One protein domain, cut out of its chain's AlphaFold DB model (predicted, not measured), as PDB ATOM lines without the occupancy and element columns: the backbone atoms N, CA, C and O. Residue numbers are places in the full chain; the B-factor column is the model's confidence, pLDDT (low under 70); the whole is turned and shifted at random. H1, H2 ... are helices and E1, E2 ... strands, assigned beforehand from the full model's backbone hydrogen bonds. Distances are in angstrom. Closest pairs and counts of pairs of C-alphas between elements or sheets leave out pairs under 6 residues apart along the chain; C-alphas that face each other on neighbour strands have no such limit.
ATOM      1  N   ALA A   3     144.149  55.184  84.341       88.75
ATOM      2  CA  ALA A   3     144.899  54.425  83.328       88.75
ATOM      3  C   ALA A   3     144.421  52.971  83.114       88.75
ATOM      4  O   ALA A   3     144.953  52.274  82.258       88.75
ATOM      5  N   SER A   4     143.467  52.497  83.918       94.50
ATOM      6  CA  SER A   4     142.849  51.171  83.798       94.50
ATOM      7  C   SER A   4     141.477  51.225  83.116       94.50
ATOM      8  O   SER A   4     140.821  50.195  83.010       94.50
ATOM      9  N   LEU A   5     141.032  52.416  82.706       93.56
ATOM     10  CA  LEU A   5     139.769  52.649  82.015       93.56
ATOM     11  C   LEU A   5     140.057  53.070  80.571       93.56
ATOM     12  O   LEU A   5     140.959  53.871  80.330       93.56
ATOM     13  N   ASP A   6     139.236  52.609  79.629       93.44
ATOM     14  CA  ASP A   6     139.292  53.085  78.239       93.44
ATOM     15  C   ASP A   6     138.805  54.539  78.114       93.44
ATOM     16  O   ASP A   6     139.165  55.262  77.183       93.44
ATOM     17  N   ARG A   7     137.967  54.977  79.063       93.69
ATOM     18  CA  ARG A   7     137.381  56.315  79.111       93.69
ATOM     19  C   ARG A   7     137.068  56.734  80.544       93.69
ATOM     20  O   ARG A   7     136.711  55.912  81.381       93.69
ATOM     21  N   LEU A   8     137.157  58.039  80.792       96.19
ATOM     22  CA  LEU A   8     136.646  58.686  81.995       96.19
ATOM     23  C   LEU A   8     135.372  59.466  81.644       96.19
ATOM     24  O   LEU A   8     135.439  60.454  80.914       96.19
ATOM     25  N   ASP A   9     134.221  58.997  82.123       96.81
ATOM     26  CA  ASP A   9     132.921  59.631  81.862       96.81
ATOM     27  C   ASP A   9     132.587  60.753  82.846       96.81
ATOM     28  O   ASP A   9     131.898  61.693  82.470       96.81
ATOM     29  N   ALA A  10     133.060  60.653  84.089       97.19
ATOM     30  CA  ALA A  10     132.876  61.652  85.136       97.19
ATOM     31  C   ALA A  10     133.911  61.456  86.254       97.19
ATOM     32  O   ALA A  10     134.429  60.352  86.442       97.19
ATOM     33  N   LEU A  11     134.163  62.511  87.027       97.31
ATOM     34  CA  LEU A  11     134.843  62.446  88.319       97.31
ATOM     35  C   LEU A  11     133.817  62.673  89.432       97.31
ATOM     36  O   LEU A  11     133.111  63.678  89.417       97.31
ATOM     37  N   VAL A  12     133.756  61.761  90.402       96.75
ATOM     38  CA  VAL A  12     132.894  61.895  91.583       96.75
ATOM     39  C   VAL A  12     133.749  62.241  92.798       96.75
ATOM     40  O   VAL A  12     134.723  61.547  93.087       96.75
ATOM     41  N   LEU A  13     133.372  63.304  93.503       95.75
ATOM     42  CA  LEU A  13     133.957  63.744  94.765       95.75
ATOM     43  C   LEU A  13     132.929  63.519  95.880       95.75
ATOM     44  O   LEU A  13     131.749  63.820  95.718       95.75
ATOM     45  N   THR A  14     133.373  62.937  96.986       93.62
ATOM     46  CA  THR A  14     132.541  62.561  98.139       93.62
ATOM     47  C   THR A  14     133.405  62.557  99.400       93.62
ATOM     48  O   THR A  14     134.637  62.624  99.303       93.62
ATOM     49  N   GLY A  15     132.776  62.468 100.567       88.62
ATOM     50  CA  GLY A  15     133.410  62.603 101.873       88.62
ATOM     51  C   GLY A  15     133.666  64.067 102.216       88.62
ATOM     52  O   GLY A  15     133.704  64.910 101.323       88.62
ATOM     53  N   GLU A  16     133.897  64.365 103.497       85.75
ATOM     54  CA  GLU A  16     134.016  65.746 104.006       85.75
ATOM     55  C   GLU A  16     134.965  66.619 103.169       85.75
ATOM     56  O   GLU A  16     134.638  67.735 102.794       85.75
ATOM     57  N   ILE A  17     136.132  66.099 102.773       88.56
ATOM     58  CA  ILE A  17     137.081  66.862 101.944       88.56
ATOM     59  C   ILE A  17     136.517  67.118 100.538       88.56
ATOM     60  O   ILE A  17     136.630  68.219 100.003       88.56
ATOM     61  N   GLY A  18     135.905  66.107  99.921       87.12
ATOM     62  CA  GLY A  18     135.309  66.235  98.594       87.12
ATOM     63  C   GLY A  18     134.076  67.139  98.582       87.12
ATOM     64  O   GLY A  18     133.817  67.783  97.570       87.12
ATOM     65  N   GLU A  19     133.343  67.223  99.687       89.12
ATOM     66  CA  GLU A  19     132.068  67.937  99.815       89.12
ATOM     67  C   GLU A  19     132.255  69.373 100.334       89.12
ATOM     68  O   GLU A  19     131.777  70.322  99.706       89.12
ATOM     69  N   ASP A  20     133.069  69.566 101.371       89.69
ATOM     70  CA  ASP A  20     133.128  70.816 102.142       89.69
ATOM     71  C   ASP A  20     134.335  71.704 101.824       89.69
ATOM     72  O   ASP A  20     134.386  72.851 102.266       89.69
ATOM     73  N   GLN A  21     135.307  71.216 101.047       94.69
ATOM     74  CA  GLN A  21     136.542  71.956 100.746       94.69
ATOM     75  C   GLN A  21     136.622  72.329  99.254       94.69
ATOM     76  O   GLN A  21     137.263  71.620  98.467       94.69
ATOM     77  N   PRO A  22     135.962  73.424  98.818       94.94
ATOM     78  CA  PRO A  22     135.950  73.838  97.414       94.94
ATOM     79  C   PRO A  22     137.349  74.087  96.846       94.94
ATOM     80  O   PRO A  22     137.592  73.750  95.689       94.94
ATOM     81  N   GLU A  23     138.274  74.603  97.649       96.31
ATOM     82  CA  GLU A  23     139.653  74.877  97.243       96.31
ATOM     83  C   GLU A  23     140.389  73.585  96.874       96.31
ATOM     84  O   GLU A  23     141.093  73.531  95.867       96.31
ATOM     85  N   VAL A  24     140.166  72.508  97.634       96.25
ATOM     86  CA  VAL A  24     140.777  71.203  97.355       96.25
ATOM     87  C   VAL A  24     140.227  70.617  96.061       96.25
ATOM     88  O   VAL A  24     140.990  70.109  95.239       96.25
ATOM     89  N   ARG A  25     138.909  70.706  95.836       96.75
ATOM     90  CA  ARG A  25     138.319  70.251  94.568       96.75
ATOM     91  C   ARG A  25     138.904  70.999  93.376       96.75
ATOM     92  O   ARG A  25     139.208  70.379  92.356       96.75
ATOM     93  N   GLU A  26     139.036  72.313  93.520       97.06
ATOM     94  CA  GLU A  26     139.569  73.201  92.495       97.06
ATOM     95  C   GLU A  26     141.018  72.836  92.159       97.06
ATOM     96  O   GLU A  26     141.324  72.576  90.995       97.06
ATOM     97  N   GLU A  27     141.892  72.717  93.162       97.69
ATOM     98  CA  GLU A  27     143.295  72.336  92.965       97.69
ATOM     99  C   GLU A  27     143.439  70.954  92.313       97.69
ATOM    100  O   GLU A  27     144.214  70.787  91.366       97.69
ATOM    101  N   VAL A  28     142.660  69.964  92.763       96.44
ATOM    102  CA  VAL A  28     142.677  68.608  92.194       96.44
ATOM    103  C   VAL A  28     142.256  68.620  90.724       96.44
ATOM    104  O   VAL A  28     142.924  68.010  89.887       96.44
ATOM    105  N   CYS A  29     141.163  69.309  90.384       97.62
ATOM    106  CA  CYS A  29     140.653  69.326  89.012       97.62
ATOM    107  C   CYS A  29     141.548  70.153  88.080       97.62
ATOM    108  O   CYS A  29     141.831  69.714  86.963       97.62
ATOM    109  N   ALA A  30     142.056  71.299  88.542       97.38
ATOM    110  CA  ALA A  30     143.004  72.123  87.795       97.38
ATOM    111  C   ALA A  30     144.352  71.412  87.565       97.38
ATOM    112  O   ALA A  30     145.003  71.641  86.544       97.38
ATOM    113  N   GLY A  31     144.755  70.519  88.474       97.56
ATOM    114  CA  GLY A  31     145.986  69.731  88.375       97.56
ATOM    115  C   GLY A  31     145.921  68.526  87.428       97.56
ATOM    116  O   GLY A  31     146.957  67.919  87.151       97.56
ATOM    117  N   LEU A  32     144.743  68.168  86.900       96.75
ATOM    118  CA  LEU A  32     144.541  66.958  86.087       96.75
ATOM    119  C   LEU A  32     144.031  67.220  84.647       96.75
ATOM    120  O   LEU A  32     143.192  66.458  84.148       96.75
ATOM    121  N   PRO A  33     144.573  68.203  83.896       96.00
ATOM    122  CA  PRO A  33     144.092  68.523  82.548       96.00
ATOM    123  C   PRO A  33     144.310  67.384  81.546       96.00
ATOM    124  O   PRO A  33     143.543  67.235  80.595       96.00
ATOM    125  N   VAL A  34     145.307  66.519  81.776       94.94
ATOM    126  CA  VAL A  34     145.553  65.320  80.954       94.94
ATOM    127  C   VAL A  34     144.357  64.361  80.952       94.94
ATOM    128  O   VAL A  34     144.115  63.667  79.965       94.94
ATOM    129  N   LEU A  35     143.564  64.362  82.028       95.56
ATOM    130  CA  LEU A  35     142.342  63.570  82.141       95.56
ATOM    131  C   LEU A  35     141.113  64.299  81.575       95.56
ATOM    132  O   LEU A  35     140.038  63.717  81.523       95.56
ATOM    133  N   GLY A  36     141.258  65.539  81.094       95.62
ATOM    134  CA  GLY A  36     140.152  66.363  80.602       95.62
ATOM    135  C   GLY A  36     139.372  67.094  81.695       95.62
ATOM    136  O   GLY A  36     138.272  67.566  81.416       95.62
ATOM    137  N   LEU A  37     139.923  67.169  82.906       97.50
ATOM    138  CA  LEU A  37     139.382  67.960  84.008       97.50
ATOM    139  C   LEU A  37     139.868  69.406  83.904       97.50
ATOM    140  O   LEU A  37     140.954  69.678  83.388       97.50
ATOM    141  N   THR A  38     139.054  70.328  84.398       96.06
ATOM    142  CA  THR A  38     139.384  71.749  84.488       96.06
ATOM    143  C   THR A  38     138.944  72.281  85.842       96.06
ATOM    144  O   THR A  38     138.004  71.753  86.435       96.06
ATOM    145  N   GLY A  39     139.611  73.336  86.306       95.44
ATOM    146  CA  GLY A  39     139.110  74.159  87.405       95.44
ATOM    147  C   GLY A  39     137.894  75.001  86.995       95.44
ATOM    148  O   GLY A  39     137.267  74.754  85.958       95.44
ATOM    149  N   GLY A  40     137.593  76.019  87.795       95.69
ATOM    150  CA  GLY A  40     136.403  76.855  87.674       95.69
ATOM    151  C   GLY A  40     135.153  76.149  88.188       95.69
ATOM    152  O   GLY A  40     134.088  76.283  87.591       95.69
ATOM    153  N   LEU A  41     135.280  75.348  89.250       96.94
ATOM    154  CA  LEU A  41     134.146  74.612  89.798       96.94
ATOM    155  C   LEU A  41     133.166  75.552  90.505       96.94
ATOM    156  O   LEU A  41     133.540  76.428  91.285       96.94
ATOM    157  N   ARG A  42     131.876  75.329  90.266       96.00
ATOM    158  CA  ARG A  42     130.798  76.008  90.976       96.00
ATOM    159  C   ARG A  42     130.718  75.520  92.427       96.00
ATOM    160  O   ARG A  42     131.011  74.352  92.701       96.00
ATOM    161  N   PRO A  43     130.298  76.383  93.366       92.88
ATOM    162  CA  PRO A  43     130.018  75.951  94.726       92.88
ATOM    163  C   PRO A  43     128.875  74.932  94.735       92.88
ATOM    164  O   PRO A  43     127.947  75.020  93.932       92.88
ATOM    165  N   VAL A  44     128.946  73.988  95.669       92.44
ATOM    166  CA  VAL A  44     127.837  73.077  95.967       92.44
ATOM    167  C   VAL A  44     126.798  73.862  96.757       92.44
ATOM    168  O   VAL A  44     127.154  74.583  97.690       92.44
ATOM    169  N   VAL A  45     125.527  73.752  96.377       89.56
ATOM    170  CA  VAL A  45     124.437  74.507  97.024       89.56
ATOM    171  C   VAL A  45     123.360  73.610  97.624       89.56
ATOM    172  O   VAL A  45     122.454  74.107  98.296       89.56
ATOM    173  N   THR A  46     123.433  72.298  97.396       86.00
ATOM    174  CA  THR A  46     122.454  71.340  97.916       86.00
ATOM    175  C   THR A  46     123.110  70.155  98.612       86.00
ATOM    176  O   THR A  46     124.165  69.687  98.204       86.00
ATOM    177  N   GLU A  47     122.398  69.582  99.582       86.38
ATOM    178  CA  GLU A  47     122.713  68.286 100.207       86.38
ATOM    179  C   GLU A  47     122.326  67.099  99.298       86.38
ATOM    180  O   GLU A  47     121.784  66.083  99.743       86.38
ATOM    181  N   ARG A  48     122.496  67.245  97.980       90.25
ATOM    182  CA  ARG A  48     122.154  66.241  96.965       90.25
ATOM    183  C   ARG A  48     123.264  66.152  95.920       90.25
ATOM    184  O   ARG A  48     124.030  67.099  95.777       90.25
ATOM    185  N   PRO A  49     123.335  65.045  95.157       94.88
ATOM    186  CA  PRO A  49     124.261  64.942  94.038       94.88
ATOM    187  C   PRO A  49     124.136  66.124  93.070       94.88
ATOM    188  O   PRO A  49     123.050  66.377  92.543       94.88
ATOM    189  N   GLU A  50     125.245  66.816  92.814       95.88
ATOM    190  CA  GLU A  50     125.274  68.033  91.998       95.88
ATOM    191  C   GLU A  50     126.495  68.060  91.067       95.88
ATOM    192  O   GLU A  50     127.606  67.699  91.456       95.88
ATOM    193  N   ILE A  51     126.296  68.498  89.818       97.50
ATOM    194  CA  ILE A  51     127.391  68.734  88.867       97.50
ATOM    195  C   ILE A  51     127.973  70.124  89.124       97.50
ATOM    196  O   ILE A  51     127.310  71.140  88.892       97.50
ATOM    197  N   VAL A  52     129.238  70.162  89.531       97.25
ATOM    198  CA  VAL A  52     129.956  71.396  89.876       97.25
ATOM    199  C   VAL A  52     130.844  71.914  88.745       97.25
ATOM    200  O   VAL A  52     131.248  73.068  88.776       97.25
ATOM    201  N   SER A  53     131.125  71.117  87.716       97.81
ATOM    202  CA  SER A  53     131.833  71.599  86.523       97.81
ATOM    203  C   SER A  53     130.949  72.482  85.632       97.81
ATOM    204  O   SER A  53     129.718  72.359  85.625       97.81
ATOM    205  N   GLU A  54     131.580  73.302  84.792       96.44
ATOM    206  CA  GLU A  54     130.880  74.079  83.767       96.44
ATOM    207  C   GLU A  54     130.116  73.192  82.759       96.44
ATOM    208  O   GLU A  54     130.525  72.056  82.476       96.44
ATOM    209  N   PRO A  55     128.995  73.677  82.185       94.81
ATOM    210  CA  PRO A  55     128.275  72.955  81.145       94.81
ATOM    211  C   PRO A  55     129.181  72.672  79.943       94.81
ATOM    212  O   PRO A  55     129.856  73.560  79.431       94.81
ATOM    213  N   GLY A  56     129.178  71.425  79.468       94.25
ATOM    214  CA  GLY A  56     130.019  71.008  78.342       94.25
ATOM    215  C   GLY A  56     131.464  70.661  78.713       94.25
ATOM    216  O   GLY A  56     132.261  70.407  77.809       94.25
ATOM    217  N   ALA A  57     131.808  70.606  80.006       96.56
ATOM    218  CA  ALA A  57     133.084  70.055  80.458       96.56
ATOM    219  C   ALA A  57     133.337  68.665  79.846       96.56
ATOM    220  O   ALA A  57     132.440  67.820  79.795       96.56
ATOM    221  N   ARG A  58     134.576  68.422  79.394       96.56
ATOM    222  CA  ARG A  58     134.964  67.148  78.763       96.56
ATOM    223  C   ARG A  58     134.757  65.966  79.708       96.56
ATOM    224  O   ARG A  58     134.313  64.909  79.265       96.56
ATOM    225  N   VAL A  59     135.083  66.165  80.982       98.06
ATOM    226  CA  VAL A  59     134.764  65.253  82.079       98.06
ATOM    227  C   VAL A  59     133.977  66.042  83.126       98.06
ATOM    228  O   VAL A  59     134.555  66.909  83.783       98.06
ATOM    229  N   PRO A  60     132.670  65.777  83.281       98.19
ATOM    230  CA  PRO A  60     131.865  66.353  84.345       98.19
ATOM    231  C   PRO A  60     132.409  66.004  85.732       98.19
ATOM    232  O   PRO A  60     132.795  64.860  85.987       98.19
ATOM    233  N   VAL A  61     132.383  66.981  86.636       98.12
ATOM    234  CA  VAL A  61     132.719  66.791  88.054       98.12
ATOM    235  C   VAL A  61     131.431  66.821  88.862       98.12
ATOM    236  O   VAL A  61     130.661  67.779  88.768       98.12
ATOM    237  N   VAL A  62     131.197  65.768  89.639       97.75
ATOM    238  CA  VAL A  62     129.992  65.576  90.450       97.75
ATOM    239  C   VAL A  62     130.387  65.507  91.916       97.75
ATOM    240  O   VAL A  62     131.274  64.734  92.270       97.75
ATOM    241  N   VAL A  63     129.716  66.272  92.771       96.81
ATOM    242  CA  VAL A  63     129.809  66.105  94.225       96.81
ATOM    243  C   VAL A  63     128.626  65.265  94.686       96.81
ATOM    244  O   VAL A  63     127.487  65.552  94.322       96.81
ATOM    245  N   VAL A  64     128.895  64.201  95.442       94.69
ATOM    246  CA  VAL A  64     127.884  63.278  95.970       94.69
ATOM    247  C   VAL A  64     128.016  63.225  97.489       94.69
ATOM    248  O   VAL A  64     129.027  62.707  97.967       94.69
ATOM    249  N   PRO A  65     127.003  63.699  98.238       90.19
ATOM    250  CA  PRO A  65     126.997  63.594  99.688       90.19
ATOM    251  C   PRO A  65     127.050  62.143 100.162       90.19
ATOM    252  O   PRO A  65     126.297  61.300  99.666       90.19
ATOM    253  N   THR A  66     127.902  61.851 101.142       83.38
ATOM    254  CA  THR A  66     128.033  60.506 101.742       83.38
ATOM    255  C   THR A  66     126.746  60.014 102.409       83.38
ATOM    256  O   THR A  66     126.440  58.821 102.368       83.38
ATOM    257  N   GLY A  67     125.963  60.919 103.004       83.19
ATOM    258  CA  GLY A  67     124.654  60.603 103.584       83.19
ATOM    259  C   GLY A  67     124.711  59.785 104.880       83.19
ATOM    260  O   GLY A  67     123.734  59.113 105.217       83.19
ATOM    261  N   GLU A  68     125.816  59.840 105.631       83.94
ATOM    262  CA  GLU A  68     126.017  59.061 106.864       83.94
ATOM    263  C   GLU A  68     124.888  59.262 107.888       83.94
ATOM    264  O   GLU A  68     124.328  58.294 108.404       83.94
ATOM    265  N   ALA A  69     124.456  60.506 108.114       82.56
ATOM    266  CA  ALA A  69     123.346  60.800 109.025       82.56
ATOM    267  C   ALA A  69     122.022  60.149 108.576       82.56
ATOM    268  O   ALA A  69     121.245  59.659 109.396       82.56
ATOM    269  N   GLN A  70     121.773  60.097 107.265       83.75
ATOM    270  CA  GLN A  70     120.581  59.464 106.688       83.75
ATOM    271  C   GLN A  70     120.666  57.937 106.777       83.75
ATOM    272  O   GLN A  70     119.642  57.261 106.887       83.75
ATOM    273  N   GLN A  71     121.875  57.375 106.725       87.69
ATOM    274  CA  GLN A  71     122.101  55.956 106.964       87.69
ATOM    275  C   GLN A  71     121.801  55.594 108.424       87.69
ATOM    276  O   GLN A  71     121.002  54.691 108.667       87.69
ATOM    277  N   VAL A  72     122.333  56.357 109.382       90.50
ATOM    278  CA  VAL A  72     122.078  56.155 110.818       90.50
ATOM    279  C   VAL A  72     120.589  56.290 111.155       90.50
ATOM    280  O   VAL A  72     120.054  55.465 111.896       90.50
ATOM    281  N   ASP A  73     119.886  57.281 110.598       91.50
ATOM    282  CA  ASP A  73     118.436  57.454 110.794       91.50
ATOM    283  C   ASP A  73     117.637  56.246 110.277       91.50
ATOM    284  O   ASP A  73     116.780  55.708 110.986       91.50
ATOM    285  N   ARG A  74     117.955  55.762 109.067       91.06
ATOM    286  CA  ARG A  74     117.311  54.576 108.479       91.06
ATOM    287  C   ARG A  74     117.542  53.324 109.318       91.06
ATOM    288  O   ARG A  74     116.584  52.608 109.607       91.06
ATOM    289  N   GLU A  75     118.779  53.078 109.738       93.69
ATOM    290  CA  GLU A  75     119.124  51.925 110.574       93.69
ATOM    291  C   GLU A  75     118.460  52.002 111.953       93.69
ATOM    292  O   GLU A  75     117.885  51.021 112.426       93.69
ATOM    293  N   THR A  76     118.443  53.188 112.566       94.88
ATOM    294  CA  THR A  76     117.781  53.419 113.855       94.88
ATOM    295  C   THR A  76     116.281  53.143 113.764       94.88
ATOM    296  O   THR A  76     115.729  52.436 114.610       94.88
ATOM    297  N   ARG A  77     115.605  53.637 112.717       94.94
ATOM    298  CA  ARG A  77     114.178  53.357 112.490       94.94
ATOM    299  C   ARG A  77     113.908  51.874 112.255       94.94
ATOM    300  O   ARG A  77     112.950  51.349 112.818       94.94
ATOM    301  N   ALA A  78     114.752  51.194 111.478       94.25
ATOM    302  CA  ALA A  78     114.625  49.758 111.240       94.25
ATOM    303  C   ALA A  78     114.755  48.948 112.544       94.25
ATOM    304  O   ALA A  78     113.948  48.054 112.802       94.25
ATOM    305  N   LEU A  79     115.712  49.306 113.409       94.69
ATOM    306  CA  LEU A  79     115.896  48.674 114.719       94.69
ATOM    307  C   LEU A  79     114.705  48.895 115.660       94.69
ATOM    308  O   LEU A  79     114.332  47.986 116.402       94.69
ATOM    309  N   LEU A  80     114.110  50.090 115.652       94.62
ATOM    310  CA  LEU A  80     112.921  50.376 116.457       94.62
ATOM    311  C   LEU A  80     111.696  49.603 115.951       94.62
ATOM    312  O   LEU A  80     110.994  49.008 116.764       94.62
ATOM    313  N   ALA A  81     111.485  49.538 114.634       90.56
ATOM    314  CA  ALA A  81     110.377  48.791 114.035       90.56
ATOM    315  C   ALA A  81     110.455  47.282 114.344       90.56
ATOM    316  O   ALA A  81     109.476  46.696 114.803       90.56
ATOM    317  N   GLY A  82     111.637  46.667 114.200       79.69
ATOM    318  CA  GLY A  82     111.830  45.244 114.513       79.69
ATOM    319  C   GLY A  82     111.679  44.901 116.004       79.69
ATOM    320  O   GLY A  82     111.317  43.780 116.358       79.69
ATOM    321  N   ARG A  83     111.902  45.865 116.909       64.88
ATOM    322  CA  ARG A  83     111.653  45.693 118.353       64.88
ATOM    323  C   ARG A  83     110.171  45.716 118.712       64.88
ATOM    324  O   ARG A  83     109.780  45.036 119.659       64.88
ATOM    325  N   THR A  84     109.356  46.472 117.984       61.31
ATOM    326  CA  THR A  84     107.905  46.502 118.199       61.31
ATOM    327  C   THR A  84     107.268  45.157 117.843       61.31
ATOM    328  O   THR A  84     106.457  44.659 118.619       61.31
ATOM    329  N   GLU A  85     107.705  44.504 116.763       55.62
ATOM    330  CA  GLU A  85     107.213  43.170 116.372       55.62
ATOM    331  C   GLU A  85     107.589  42.079 117.393       55.62
ATOM    332  O   GLU A  85     106.755  41.254 117.772       55.62
ATOM    333  N   ALA A  86     108.818  42.113 117.923       57.09
ATOM    334  CA  ALA A  86     109.256  41.185 118.969       57.09
ATOM    335  C   ALA A  86     108.508  41.379 120.307       57.09
ATOM    336  O   ALA A  86     108.333  40.422 121.063       57.09
ATOM    337  N   ALA A  87     108.049  42.600 120.607       56.62
ATOM    338  CA  ALA A  87     107.289  42.914 121.820       56.62
ATOM    339  C   ALA A  87     105.786  42.573 121.721       56.62
ATOM    340  O   ALA A  87     105.120  42.472 122.757       56.62
ATOM    341  N   ASP A  88     105.248  42.393 120.510       56.03
ATOM    342  CA  ASP A  88     103.860  41.970 120.264       56.03
ATOM    343  C   ASP A  88     103.708  40.439 120.184       56.03
ATOM    344  O   ASP A  88     102.697  39.897 120.629       56.03
TER     345      ASP A  88
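Overview. This is residues 3 to 88 of the 93 residues of an uncharacterized protein of Streptomyces microflavus (UniProt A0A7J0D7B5). What is the overall shape? A small compact head has one long helix, H3, sticking out of it as an arm, with residues 69 to 88 standing free. In the head are two short parallel strands side by side, E1 and E2, two short helices, H1 and H2, that make a corner, and a long stretch with no named element, residues 31 to 60. What is it made of? The printed part has 86 residues, with the named elements E1, H1, H2, E2 and H3 in that order; it is mostly helix by class, though under half of the residues, 42, are in named elements. How spread out is it? The whole is only just extended, close to loose, with a radius of gyration of the C-alphas of 18.3 A, and it spans 61 by 29 by 20 A, the arm making the length.

Arrangement. How do the strands pair? E1, residues 11 to 13, and E2, residues 61 to 63, are parallel neighbours at 24 degrees. N 13 and O 62, and also N 62 and O 11, are within hydrogen-bond range at 2.8 A. What comes between them along the chain? H1, residues 15 to 20, and H2, residues 22 to 30, make with E1 and E2 a strand-helix-strand unit, two parallel neighbour strands with helices between, and its crossover is right-handed. H1 and H2 only just touch, with 3 pairs of C-alphas within 8 A, and only at the corner; their lines are about perpendicular at 73 degrees, and the closest C-alphas, of Gly 18 and Arg 25, are 6.4 A apart. What else is near the strands? The closest C-alphas of H1 and E2, those of Glu 19 and Val 63, are 6.3 A apart, and residues 50 to 51 pair antiparallel with residues 62 to 63 of E2. Where is the last helix? H3, residues 68 to 88, is apart from E1, H1 and H2; in H1, H2 and H3 every O i to N i+4 pair is within hydrogen-bond range.

Along the chain. Where does the first element begin? E1, residues 11 to 13, begins with C-alpha 11 at (134.843, 62.446, 88.319). How long are the helices? H1, residues 15 to 20, measures 8.2 A from first to last C-alpha, and H2, residues 22 to 30, measures 12.1 A. H3, residues 68 to 88, measures 31.0 A, from C-alpha 68 at (126.017, 59.061, 106.864) to C-alpha 88 at (103.860, 41.970, 120.264). How long are the strands? E1 measures 6.6 A and E2, residues 61 to 63, 6.9 A.

Size, cuts and confidence. How large is it? The two C-alphas farthest apart, those of Val 34 and Asp 88, are 61.9 A apart; without residues 69 to 88 the body spans 32 by 23 by 20 A. Which link is long? The link from H2 to E2 is long, with 30 residues, and the printed part has no cut. Where is confidence low? Residues 83 to 88 are under 70, while the mean pLDDT of the printed part is 91.0.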